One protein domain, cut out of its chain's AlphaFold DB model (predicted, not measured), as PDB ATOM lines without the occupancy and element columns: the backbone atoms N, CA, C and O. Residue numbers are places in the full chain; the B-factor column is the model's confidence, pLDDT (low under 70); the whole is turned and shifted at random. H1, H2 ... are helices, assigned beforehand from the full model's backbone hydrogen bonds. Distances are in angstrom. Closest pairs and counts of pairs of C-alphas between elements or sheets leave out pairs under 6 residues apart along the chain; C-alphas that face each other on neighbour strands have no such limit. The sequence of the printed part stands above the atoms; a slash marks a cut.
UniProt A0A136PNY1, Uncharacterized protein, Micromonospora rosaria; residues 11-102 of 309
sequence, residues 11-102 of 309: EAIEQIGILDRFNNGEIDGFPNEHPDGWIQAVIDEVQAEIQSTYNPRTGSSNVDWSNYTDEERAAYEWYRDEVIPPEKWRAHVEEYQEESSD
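Overview. This is residues 11 to 102 of the 309 residues of an uncharacterized protein of Micromonospora rosaria (UniProt A0A136PNY1). Two long helices, H3 and H4, cross at about a right angle, H4 passing over the first half of H3; from the end of H4 the chain turns a corner into H5, and the short helices H1 and H2 run between H5 and the start of H3. The loop of residues 54 to 69 folds back from the end of H3 to the start of H4. The printed part has 92 residues with five named helices, H1 to H5 in chain order, and no named strand: all helix. It is only just compact, close to loose, with a radius of gyration of the C-alphas of 14.7 A, and elongated, spanning 49 by 28 by 20 A.

Arrangement. H3, residues 38 to 53, touches H4, residues 70 to 83, with residues 39 to 46 alone; they are about perpendicular at 87 degrees, and their closest C-alphas, of Ile 43 and Tyr 76, are 6.1 A apart. H2, residues 18 to 23, touches H3 with the C-alphas of Leu 19 and Ile 39 closest at 6.6 A. H2 and H4 are near each other. H5, residues 86 to 100, and H4 touch only at the corner, closest at the C-alphas of Val 83 and Trp 89, 5.4 A. H1, residues 11 to 16, and H5 only just touch, with 3 pairs of C-alphas within 8 A, closest Ile 16 and Tyr 96 at 6.2 A. H3 and H5 are apart. In all five helices every O i to N i+4 pair is within hydrogen-bond range.

Along the chain. H3 is 22.8 A long, from C-alpha 38 at (30.723, 71.528, 35.378). H4 is 19.1 A and H5 20.6 A, ending at C-alpha 100 at (7.088, 72.890, 28.132).

Size, cuts and confidence. The C-alphas farthest apart, of Arg 57 and Asp 102, are 49.9 A apart. The printed part has no cut. The links H2 to H3 and H3 to H4 are long. Residues 99 to 102 have pLDDT under 70.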
ATOM      1  N   GLU A  11      16.144  66.953  41.920       76.75
ATOM      2  CA  GLU A  11      15.280  66.391  40.869       76.75
ATOM      3  C   GLU A  11      14.565  67.485  40.060       76.75
ATOM      4  O   GLU A  11      14.425  67.381  38.842       76.75
ATOM      5  N   ALA A  12      14.119  68.554  40.722       78.44
ATOM      6  CA  ALA A  12      13.439  69.666  40.071       78.44
ATOM      7  C   ALA A  12      14.408  70.567  39.291       78.44
ATOM      8  O   ALA A  12      14.064  71.043  38.209       78.44
ATOM      9  N   ILE A  13      15.622  70.781  39.807       82.44
ATOM     10  CA  ILE A  13      16.692  71.522  39.122       82.44
ATOM     11  C   ILE A  13      17.123  70.780  37.854       82.44
ATOM     12  O   ILE A  13      17.233  71.404  36.797       82.44
ATOM     13  N   GLU A  14      17.317  69.462  37.951       81.44
ATOM     14  CA  GLU A  14      17.629  68.595  36.814       81.44
ATOM     15  C   GLU A  14      16.511  68.651  35.765       81.44
ATOM     16  O   GLU A  14      16.775  68.860  34.584       81.44
ATOM     17  N   GLN A  15      15.249  68.551  36.192       78.19
ATOM     18  CA  GLN A  15      14.108  68.552  35.275       78.19
ATOM     19  C   GLN A  15      13.926  69.878  34.522       78.19
ATOM     20  O   GLN A  15      13.514  69.861  33.363       78.19
ATOM     21  N   ILE A  16      14.210  71.016  35.161       83.12
ATOM     22  CA  ILE A  16      14.170  72.331  34.502       83.12
ATOM     23  C   ILE A  16      15.374  72.518  33.563       83.12
ATOM     24  O   ILE A  16      15.305  73.317  32.631       83.12
ATOM     25  N   GLY A  17      16.484  71.805  33.788       84.56
ATOM     26  CA  GLY A  17      17.695  71.922  32.970       84.56
ATOM     27  C   GLY A  17      18.411  73.270  33.125       84.56
ATOM     28  O   GLY A  17      19.210  73.662  32.277       84.56
ATOM     29  N   ILE A  18      18.141  74.015  34.205       86.06
ATOM     30  CA  ILE A  18      18.701  75.362  34.409       86.06
ATOM     31  C   ILE A  18      20.232  75.356  34.528       86.06
ATOM     32  O   ILE A  18      20.902  76.308  34.125       86.06
ATOM     33  N   LEU A  19      20.796  74.266  35.043       85.75
ATOM     34  CA  LEU A  19      22.240  74.076  35.153       85.75
ATOM     35  C   LEU A  19      22.883  73.723  33.806       85.75
ATOM     36  O   LEU A  19      24.007  74.143  33.539       85.75
ATOM     37  N   ASP A  20      22.158  73.042  32.922       84.19
ATOM     38  CA  ASP A  20      22.625  72.775  31.561       84.19
ATOM     39  C   ASP A  20      22.621  74.051  30.720       84.19
ATOM     40  O   ASP A  20      23.599  74.328  30.027       84.19
ATOM     41  N   ARG A  21      21.598  74.904  30.869       82.94
ATOM     42  CA  ARG A  21      21.584  76.253  30.270       82.94
ATOM     43  C   ARG A  21      22.787  77.085  30.722       82.94
ATOM     44  O   ARG A  21      23.390  77.789  29.913       82.94
ATOM     45  N   PHE A  22      23.174  76.980  31.996       87.62
ATOM     46  CA  PHE A  22      24.398  77.608  32.496       87.62
ATOM     47  C   PHE A  22      25.643  77.049  31.798       87.62
ATOM     48  O   PHE A  22      26.448  77.822  31.282       87.62
ATOM     49  N   ASN A  23      25.793  75.721  31.739       81.62
ATOM     50  CA  ASN A  23      26.944  75.092  31.084       81.62
ATOM     51  C   ASN A  23      27.013  75.426  29.583       81.62
ATOM     52  O   ASN A  23      28.105  75.583  29.051       81.62
ATOM     53  N   ASN A  24      25.878  75.617  28.910       83.81
ATOM     54  CA  ASN A  24      25.813  76.000  27.495       83.81
ATOM     55  C   ASN A  24      26.077  77.497  27.240       83.81
ATOM     56  O   ASN A  24      26.025  77.949  26.097       83.81
ATOM     57  N   GLY A  25      26.345  78.285  28.285       82.69
ATOM     58  CA  GLY A  25      26.580  79.722  28.168       82.69
ATOM     59  C   GLY A  25      25.324  80.535  27.824       82.69
ATOM     60  O   GLY A  25      25.422  81.646  27.299       82.69
ATOM     61  N   GLU A  26      24.138  79.986  28.093       83.81
ATOM     62  CA  GLU A  26      22.840  80.604  27.790       83.81
ATOM     63  C   GLU A  26      22.348  81.535  28.911       83.81
ATOM     64  O   GLU A  26      21.297  82.166  28.787       83.81
ATOM     65  N   ILE A  27      23.104  81.636  30.008       85.75
ATOM     66  CA  ILE A  27      22.803  82.500  31.150       85.75
ATOM     67  C   ILE A  27      23.534  83.838  31.011       85.75
ATOM     68  O   ILE A  27      24.761  83.908  30.890       85.75
ATOM     69  N   ASP A  28      22.774  84.931  31.092       78.75
ATOM     70  CA  ASP A  28      23.314  86.289  31.058       78.75
ATOM     71  C   ASP A  28      24.384  86.496  32.148       78.75
ATOM     72  O   ASP A  28      24.143  86.319  33.341       78.75
ATOM     73  N   GLY A  29      25.580  86.913  31.729       78.38
ATOM     74  CA  GLY A  29      26.739  87.097  32.612       78.38
ATOM     75  C   GLY A  29      27.739  85.939  32.604       78.38
ATOM     76  O   GLY A  29      28.875  86.152  33.026       78.38
ATOM     77  N   PHE A  30      27.372  84.787  32.033       84.44
ATOM     78  CA  PHE A  30      28.225  83.603  31.881       84.44
ATOM     79  C   PHE A  30      28.208  83.107  30.424       84.44
ATOM     80  O   PHE A  30      27.618  82.080  30.128       84.44
ATOM     81  N   PRO A  31      28.838  83.826  29.473       78.75
ATOM     82  CA  PRO A  31      28.771  83.489  28.047       78.75
ATOM     83  C   PRO A  31      29.706  82.339  27.630       78.75
ATOM     84  O   PRO A  31      29.830  82.058  26.438       78.75
ATOM     85  N   ASN A  32      30.454  81.761  28.571       82.69
ATOM     86  CA  ASN A  32      31.404  80.698  28.283       82.69
ATOM     87  C   ASN A  32      30.680  79.351  28.312       82.69
ATOM     88  O   ASN A  32      29.956  79.059  29.257       82.69
ATOM     89  N   GLU A  33      30.921  78.525  27.298       87.38
ATOM     90  CA  GLU A  33      30.516  77.123  27.328       87.38
ATOM     91  C   GLU A  33      31.453  76.334  28.256       87.38
ATOM     92  O   GLU A  33      32.685  76.443  28.175       87.38
ATOM     93  N   HIS A  34      30.864  75.506  29.108       83.44
ATOM     94  CA  HIS A  34      31.529  74.611  30.039       83.44
ATOM     95  C   HIS A  34      31.193  73.151  29.703       83.44
ATOM     96  O   HIS A  34      30.164  72.876  29.092       83.44
ATOM     97  N   PRO A  35      32.049  72.186  30.089       80.62
ATOM     98  CA  PRO A  35      31.706  70.773  29.972       80.62
ATOM     99  C   PRO A  35      30.425  70.429  30.741       80.62
ATOM    100  O   PRO A  35      30.192  70.976  31.820       80.62
ATOM    101  N   ASP A  36      29.657  69.467  30.230       78.88
ATOM    102  CA  ASP A  36      28.456  68.951  30.894       78.88
ATOM    103  C   ASP A  36      28.736  68.606  32.367       78.88
ATOM    104  O   ASP A  36      29.717  67.926  32.696       78.88
ATOM    105  N   GLY A  37      27.877  69.098  33.264       77.69
ATOM    106  CA  GLY A  37      27.989  68.879  34.709       77.69
ATOM    107  C   GLY A  37      29.055  69.721  35.422       77.69
ATOM    108  O   GLY A  37      29.268  69.526  36.618       77.69
ATOM    109  N   TRP A  38      29.715  70.669  34.746       88.94
ATOM    110  CA  TRP A  38      30.723  71.528  35.378       88.94
ATOM    111  C   TRP A  38      30.149  72.336  36.547       88.94
ATOM    112  O   TRP A  38      30.684  72.266  37.651       88.94
ATOM    113  N   ILE A  39      29.029  73.041  36.344       89.50
ATOM    114  CA  ILE A  39      28.391  73.824  37.415       89.50
ATOM    115  C   ILE A  39      27.945  72.943  38.588       89.50
ATOM    116  O   ILE A  39      28.078  73.346  39.742       89.50
ATOM    117  N   GLN A  40      27.481  71.720  38.305       87.75
ATOM    118  CA  GLN A  40      27.086  70.749  39.324       87.75
ATOM    119  C   GLN A  40      28.283  70.391  40.209       87.75
ATOM    120  O   GLN A  40      28.194  70.472  41.428       87.75
ATOM    121  N   ALA A  41      29.431  70.091  39.594       85.31
ATOM    122  CA  ALA A  41      30.655  69.777  40.321       85.31
ATOM    123  C   ALA A  41      31.122  70.948  41.204       85.31
ATOM    124  O   ALA A  41      31.532  70.727  42.342       85.31
ATOM    125  N   VAL A  42      31.010  72.187  40.712       88.81
ATOM    126  CA  VAL A  42      31.332  73.396  41.490       88.81
ATOM    127  C   VAL A  42      30.394  73.546  42.690       88.81
ATOM    128  O   VAL A  42      30.850  73.815  43.801       88.81
ATOM    129  N   ILE A  43      29.087  73.356  42.490       89.88
ATOM    130  CA  ILE A  43      28.092  73.413  43.568       89.88
ATOM    131  C   ILE A  43      28.374  72.328  44.613       89.88
ATOM    132  O   ILE A  43      28.431  72.644  45.804       89.88
ATOM    133  N   ASP A  44      28.596  71.087  44.181       89.12
ATOM    134  CA  ASP A  44      28.850  69.942  45.056       89.12
ATOM    135  C   ASP A  44      30.114  70.142  45.898       89.12
ATOM    136  O   ASP A  44      30.108  69.885  47.105       89.12
ATOM    137  N   GLU A  45      31.196  70.642  45.294       89.69
ATOM    138  CA  GLU A  45      32.464  70.887  45.988       89.69
ATOM    139  C   GLU A  45      32.320  71.989  47.049       89.69
ATOM    140  O   GLU A  45      32.684  71.783  48.215       89.69
ATOM    141  N   VAL A  46      31.690  73.116  46.695       88.81
ATOM    142  CA  VAL A  46      31.440  74.217  47.638       88.81
ATOM    143  C   VAL A  46      30.504  73.773  48.766       88.81
ATOM    144  O   VAL A  46      30.750  74.084  49.937       88.81
ATOM    145  N   GLN A  47      29.440  73.026  48.463       87.88
ATOM    146  CA  GLN A  47      28.516  72.519  49.480       87.88
ATOM    147  C   GLN A  47      29.182  71.494  50.406       87.88
ATOM    148  O   GLN A  47      28.989  71.561  51.625       87.88
ATOM    149  N   ALA A  48      30.003  70.589  49.871       87.31
ATOM    150  CA  ALA A  48      30.778  69.646  50.669       87.31
ATOM    151  C   ALA A  48      31.739  70.379  51.619       87.31
ATOM    152  O   ALA A  48      31.858  70.018  52.797       87.31
ATOM    153  N   GLU A  49      32.375  71.462  51.163       88.88
ATOM    154  CA  GLU A  49      33.229  72.290  52.012       88.88
ATOM    155  C   GLU A  49      32.427  73.013  53.104       88.88
ATOM    156  O   GLU A  49      32.818  72.984  54.277       88.88
ATOM    157  N   ILE A  50      31.272  73.592  52.761       87.06
ATOM    158  CA  ILE A  50      30.343  74.209  53.720       87.06
ATOM    159  C   ILE A  50      29.960  73.217  54.817       87.06
ATOM    160  O   ILE A  50      30.013  73.566  55.997       87.06
ATOM    161  N   GLN A  51      29.608  71.985  54.444       85.69
ATOM    162  CA  GLN A  51      29.251  70.932  55.392       85.69
ATOM    163  C   GLN A  51      30.449  70.521  56.256       85.69
ATOM    164  O   GLN A  51      30.313  70.375  57.471       85.69
ATOM    165  N   SER A  52      31.636  70.384  55.660       85.06
ATOM    166  CA  SER A  52      32.850  69.976  56.377       85.06
ATOM    167  C   SER A  52      33.357  71.031  57.373       85.06
ATOM    168  O   SER A  52      33.912  70.687  58.419       85.06
ATOM    169  N   THR A  53      33.139  72.315  57.076       85.38
ATOM    170  CA  THR A  53      33.565  73.459  57.898       85.38
ATOM    171  C   THR A  53      32.465  73.972  58.825       85.38
ATOM    172  O   THR A  53      32.695  74.899  59.609       85.38
ATOM    173  N   TYR A  54      31.274  73.370  58.771       86.00
ATOM    174  CA  TYR A  54      30.122  73.794  59.550       86.00
ATOM    175  C   TYR A  54      30.384  73.668  61.053       86.00
ATOM    176  O   TYR A  54      30.590  72.580  61.598       86.00
ATOM    177  N   ASN A  55      30.327  74.799  61.759       79.94
ATOM    178  CA  ASN A  55      30.418  74.821  63.210       79.94
ATOM    179  C   ASN A  55      29.012  74.888  63.836       79.94
ATOM    180  O   ASN A  55      28.396  75.961  63.843       79.94
ATOM    181  N   PRO A  56      28.526  73.805  64.473       78.38
ATOM    182  CA  PRO A  56      27.175  73.762  65.029       78.38
ATOM    183  C   PRO A  56      26.977  74.703  66.227       78.38
ATOM    184  O   PRO A  56      25.843  74.980  66.603       78.38
ATOM    185  N   ARG A  57      28.053  75.209  66.852       75.69
ATOM    186  CA  ARG A  57      27.951  76.159  67.977       75.69
ATOM    187  C   ARG A  57      27.749  77.602  67.534       75.69
ATOM    188  O   ARG A  57      27.225  78.391  68.311       75.69
ATOM    189  N   THR A  58      28.217  77.954  66.342       81.25
ATOM    190  CA  THR A  58      28.120  79.318  65.804       81.25
ATOM    191  C   THR A  58      27.164  79.414  64.621       81.25
ATOM    192  O   THR A  58      26.860  80.529  64.214       81.25
ATOM    193  N   GLY A  59      26.701  78.284  64.073       76.25
ATOM    194  CA  GLY A  59      25.828  78.245  62.895       76.25
ATOM    195  C   GLY A  59      26.489  78.832  61.647       76.25
ATOM    196  O   GLY A  59      25.806  79.357  60.781       76.25
ATOM    197  N   SER A  60      27.823  78.807  61.588       74.06
ATOM    198  CA  SER A  60      28.610  79.415  60.515       74.06
ATOM    199  C   SER A  60      29.455  78.336  59.866       74.06
ATOM    200  O   SER A  60      30.129  77.569  60.558       74.06
ATOM    201  N   SER A  61      29.408  78.300  58.543       80.62
ATOM    202  CA  SER A  61      30.398  77.673  57.680       80.62
ATOM    203  C   SER A  61      31.387  78.736  57.205       80.62
ATOM    204  O   SER A  61      31.097  79.936  57.266       80.62
ATOM    205  N   ASN A  62      32.570  78.308  56.779       81.25
ATOM    206  CA  ASN A  62      33.559  79.203  56.196       81.25
ATOM    207  C   ASN A  62      34.147  78.514  54.971       81.25
ATOM    208  O   ASN A  62      34.906  77.564  55.125       81.25
ATOM    209  N   VAL A  63      33.772  78.993  53.789       86.12
ATOM    210  CA  VAL A  63      34.328  78.520  52.519       86.12
ATOM    211  C   VAL A  63      35.645  79.239  52.278       86.12
ATOM    212  O   VAL A  63      35.701  80.474  52.317       86.12
ATOM    213  N   ASP A  64      36.709  78.481  52.042       88.44
ATOM    214  CA  ASP A  64      37.985  79.025  51.609       88.44
ATOM    215  C   ASP A  64      37.952  79.317  50.106       88.44
ATOM    216  O   ASP A  64      38.416  78.546  49.267       88.44
ATOM    217  N   TRP A  65      37.437  80.501  49.771       89.12
ATOM    218  CA  TRP A  65      37.357  80.997  48.395       89.12
ATOM    219  C   TRP A  65      38.709  81.094  47.677       89.12
ATOM    220  O   TRP A  65      38.724  81.323  46.476       89.12
ATOM    221  N   SER A  66      39.845  80.946  48.371       89.44
ATOM    222  CA  SER A  66      41.158  80.944  47.717       89.44
ATOM    223  C   SER A  66      41.448  79.669  46.918       89.44
ATOM    224  O   SER A  66      42.361  79.682  46.089       89.44
ATOM    225  N   ASN A  67      40.668  78.603  47.133       88.81
ATOM    226  CA  ASN A  67      40.759  77.350  46.378       88.81
ATOM    227  C   ASN A  67      39.940  77.359  45.079       88.81
ATOM    228  O   ASN A  67      40.135  76.474  44.252       88.81
ATOM    229  N   TYR A  68      39.079  78.361  44.887       89.94
ATOM    230  CA  TYR A  68      38.190  78.475  43.735       89.94
ATOM    231  C   TYR A  68      38.642  79.614  42.828       89.94
ATOM    232  O   TYR A  68      39.170  80.639  43.273       89.94
ATOM    233  N   THR A  69      38.428  79.445  41.534       92.06
ATOM    234  CA  THR A  69      38.588  80.513  40.552       92.06
ATOM    235  C   THR A  69      37.499  81.575  40.720       92.06
ATOM    236  O   THR A  69      36.435  81.332  41.295       92.06
ATOM    237  N   ASP A  70      37.749  82.777  40.189       91.50
ATOM    238  CA  ASP A  70      36.750  83.855  40.188       91.50
ATOM    239  C   ASP A  70      35.459  83.438  39.454       91.50
ATOM    240  O   ASP A  70      34.372  83.881  39.823       91.50
ATOM    241  N   GLU A  71      35.575  82.569  38.445       89.19
ATOM    242  CA  GLU A  71      34.455  82.036  37.663       89.19
ATOM    243  C   GLU A  71      33.637  81.019  38.466       89.19
ATOM    244  O   GLU A  71      32.428  81.185  38.580       89.19
ATOM    245  N   GLU A  72      34.278  80.043  39.115       89.06
ATOM    246  CA  GLU A  72      33.606  79.067  39.994       89.06
ATOM    247  C   GLU A  72      32.893  79.756  41.161       89.06
ATOM    248  O   GLU A  72      31.757  79.427  41.509       89.06
ATOM    249  N   ARG A  73      33.529  80.783  41.735       91.50
ATOM    250  CA  ARG A  73      32.907  81.593  42.777       91.50
ATOM    251  C   ARG A  73      31.687  82.349  42.254       91.50
ATOM    252  O   ARG A  73      30.651  82.342  42.916       91.50
ATOM    253  N   ALA A  74      31.804  83.017  41.108       90.31
ATOM    254  CA  ALA A  74      30.688  83.742  40.507       90.31
ATOM    255  C   ALA A  74      29.534  82.791  40.152       90.31
ATOM    256  O   ALA A  74      28.375  83.132  40.368       90.31
ATOM    257  N   ALA A  75      29.852  81.588  39.680       89.31
ATOM    258  CA  ALA A  75      28.893  80.557  39.329       89.31
ATOM    259  C   ALA A  75      28.106  80.053  40.555       89.31
ATOM    260  O   ALA A  75      26.878  79.973  40.523       89.31
ATOM    261  N   TYR A  76      28.786  79.815  41.682       90.75
ATOM    262  CA  TYR A  76      28.115  79.472  42.937       90.75
ATOM    263  C   TYR A  76      27.304  80.642  43.520       90.75
ATOM    264  O   TYR A  76      26.213  80.441  44.058       90.75
ATOM    265  N   GLU A  77      27.813  81.876  43.431       91.81
ATOM    266  CA  GLU A  77      27.065  83.073  43.840       91.81
ATOM    267  C   GLU A  77      25.786  83.237  43.000       91.81
ATOM    268  O   GLU A  77      24.723  83.470  43.575       91.81
ATOM    269  N   TRP A  78      25.856  83.015  41.683       93.12
ATOM    270  CA  TRP A  78      24.689  82.971  40.801       93.12
ATOM    271  C   TRP A  78      23.698  81.885  41.226       93.12
ATOM    272  O   TRP A  78      22.530  82.190  41.439       93.12
ATOM    273  N   TYR A  79      24.156  80.649  41.442       90.75
ATOM    274  CA  TYR A  79      23.289  79.554  41.888       90.75
ATOM    275  C   TYR A  79      22.543  79.914  43.184       90.75
ATOM    276  O   TYR A  79      21.325  79.757  43.297       90.75
ATOM    277  N   ARG A  80      23.258  80.486  44.158       91.88
ATOM    278  CA  ARG A  80      22.679  80.902  45.440       91.88
ATOM    279  C   ARG A  80      21.682  82.057  45.314       91.88
ATOM    280  O   ARG A  80      20.738  82.105  46.100       91.88
ATOM    281  N   ASP A  81      21.905  82.988  44.394       90.88
ATOM    282  CA  ASP A  81      21.139  84.236  44.311       90.88
ATOM    283  C   ASP A  81      20.007  84.179  43.262       90.88
ATOM    284  O   ASP A  81      19.026  84.917  43.380       90.88
ATOM    285  N   GLU A  82      20.099  83.284  42.278       89.69
ATOM    286  CA  GLU A  82      19.138  83.145  41.176       89.69
ATOM    287  C   GLU A  82      18.398  81.796  41.176       89.69
ATOM    288  O   GLU A  82      17.249  81.759  40.758       89.69
ATOM    289  N   VAL A  83      18.960  80.704  41.713       87.81
ATOM    290  CA  VAL A  83      18.287  79.384  41.689       87.81
ATOM    291  C   VAL A  83      17.639  79.034  43.031       87.81
ATOM    292  O   VAL A  83      16.472  78.656  43.077       87.81
ATOM    293  N   ILE A  84      18.361  79.192  44.145       88.50
ATOM    294  CA  ILE A  84      17.873  78.821  45.489       88.50
ATOM    295  C   ILE A  84      16.700  79.690  46.002       88.50
ATOM    296  O   ILE A  84      15.808  79.145  46.664       88.50
ATOM    297  N   PRO A  85      16.665  81.027  45.806       91.00
ATOM    298  CA  PRO A  85      15.660  81.861  46.457       91.00
ATOM    299  C   PRO A  85      14.241  81.514  45.982       91.00
ATOM    300  O   PRO A  85      14.005  81.492  44.775       91.00
ATOM    301  N   PRO A  86      13.256  81.332  46.888       83.62
ATOM    302  CA  PRO A  86      11.930  80.823  46.520       83.62
ATOM    303  C   PRO A  86      11.207  81.635  45.441       83.62
ATOM    304  O   PRO A  86      10.464  81.084  44.636       83.62
ATOM    305  N   GLU A  87      11.396  82.955  45.429       88.00
ATOM    306  CA  GLU A  87      10.776  83.841  44.437       88.00
ATOM    307  C   GLU A  87      11.382  83.662  43.041       88.00
ATOM    308  O   GLU A  87      10.652  83.687  42.054       88.00
ATOM    309  N   LYS A  88      12.699  83.449  42.960       89.25
ATOM    310  CA  LYS A  88      13.414  83.232  41.699       89.25
ATOM    311  C   LYS A  88      13.172  81.829  41.163       89.25
ATOM    312  O   LYS A  88      12.838  81.669  39.994       89.25
ATOM    313  N   TRP A  89      13.207  80.839  42.053       89.25
ATOM    314  CA  TRP A  89      12.864  79.461  41.729       89.25
ATOM    315  C   TRP A  89      11.473  79.349  41.096       89.25
ATOM    316  O   TRP A  89      11.317  78.748  40.039       89.25
ATOM    317  N   ARG A  90      10.461  79.999  41.689       86.25
ATOM    318  CA  ARG A  90       9.105  80.022  41.116       86.25
ATOM    319  C   ARG A  90       9.059  80.611  39.710       86.25
ATOM    320  O   ARG A  90       8.294  80.106  38.901       86.25
ATOM    321  N   ALA A  91       9.859  81.637  39.421       87.94
ATOM    322  CA  ALA A  91       9.926  82.217  38.083       87.94
ATOM    323  C   ALA A  91      10.525  81.231  37.066       87.94
ATOM    324  O   ALA A  91       9.981  81.089  35.977       87.94
ATOM    325  N   HIS A  92      11.576  80.491  37.438       85.44
ATOM    326  CA  HIS A  92      12.140  79.436  36.588       85.44
ATOM    327  C   HIS A  92      11.166  78.277  36.354       85.44
ATOM    328  O   HIS A  92      11.087  77.748  35.249       85.44
ATOM    329  N   VAL A  93      10.392  77.901  37.376       83.69
ATOM    330  CA  VAL A  93       9.325  76.901  37.242       83.69
ATOM    331  C   VAL A  93       8.224  77.397  36.302       83.69
ATOM    332  O   VAL A  93       7.750  76.622  35.480       83.69
ATOM    333  N   GLU A  94       7.813  78.662  36.410       83.69
ATOM    334  CA  GLU A  94       6.792  79.263  35.540       83.69
ATOM    335  C   GLU A  94       7.267  79.330  34.080       83.69
ATOM    336  O   GLU A  94       6.537  78.887  33.198       83.69
ATOM    337  N   GLU A  95       8.508  79.768  33.836       82.69
ATOM    338  CA  GLU A  95       9.149  79.769  32.510       82.69
ATOM    339  C   GLU A  95       9.206  78.352  31.925       82.69
ATOM    340  O   GLU A  95       8.751  78.123  30.808       82.69
ATOM    341  N   TYR A  96       9.669  77.370  32.704       80.44
ATOM    342  CA  TYR A  96       9.691  75.970  32.281       80.44
ATOM    343  C   TYR A  96       8.286  75.431  31.981       80.44
ATOM    344  O   TYR A  96       8.091  74.702  31.009       80.44
ATOM    345  N   GLN A  97       7.283  75.764  32.794       75.19
ATOM    346  CA  GLN A  97       5.900  75.343  32.559       75.19
ATOM    347  C   GLN A  97       5.311  75.992  31.301       75.19
ATOM    348  O   GLN A  97       4.579  75.321  30.573       75.19
ATOM    349  N   GLU A  98       5.642  77.252  31.019       72.56
ATOM    350  CA  GLU A  98       5.239  77.961  29.801       72.56
ATOM    351  C   GLU A  98       5.929  77.367  28.560       72.56
ATOM    352  O   GLU A  98       5.247  76.974  27.616       72.56
ATOM    353  N   GLU A  99       7.249  77.163  28.592       64.62
ATOM    354  CA  GLU A  99       8.011  76.586  27.474       64.62
ATOM    355  C   GLU A  99       7.680  75.108  27.212       64.62
ATOM    356  O   GLU A  99       7.575  74.687  26.061       64.62
ATOM    357  N   SER A 100       7.472  74.308  28.262       56.34
ATOM    358  CA  SER A 100       7.088  72.890  28.132       56.34
ATOM    359  C   SER A 100       5.647  72.694  27.654       56.34
ATOM    360  O   SER A 100       5.276  71.592  27.239       56.34
ATOM    361  N   SER A 101       4.825  73.747  27.694       49.62
ATOM    362  CA  SER A 101       3.483  73.742  27.112       49.62
ATOM    363  C   SER A 101       3.412  74.375  25.720       49.62
ATOM    364  O   SER A 101       2.357  74.281  25.083       49.62
ATOM    365  N   ASP A 102       4.523  74.918  25.204       46.47
ATOM    366  CA  ASP A 102       4.595  75.529  23.879       46.47
ATOM    367  C   ASP A 102       4.889  74.481  22.784       46.47
ATOM    368  O   ASP A 102       5.934  73.827  22.741       46.47
TER     369      ASP A 102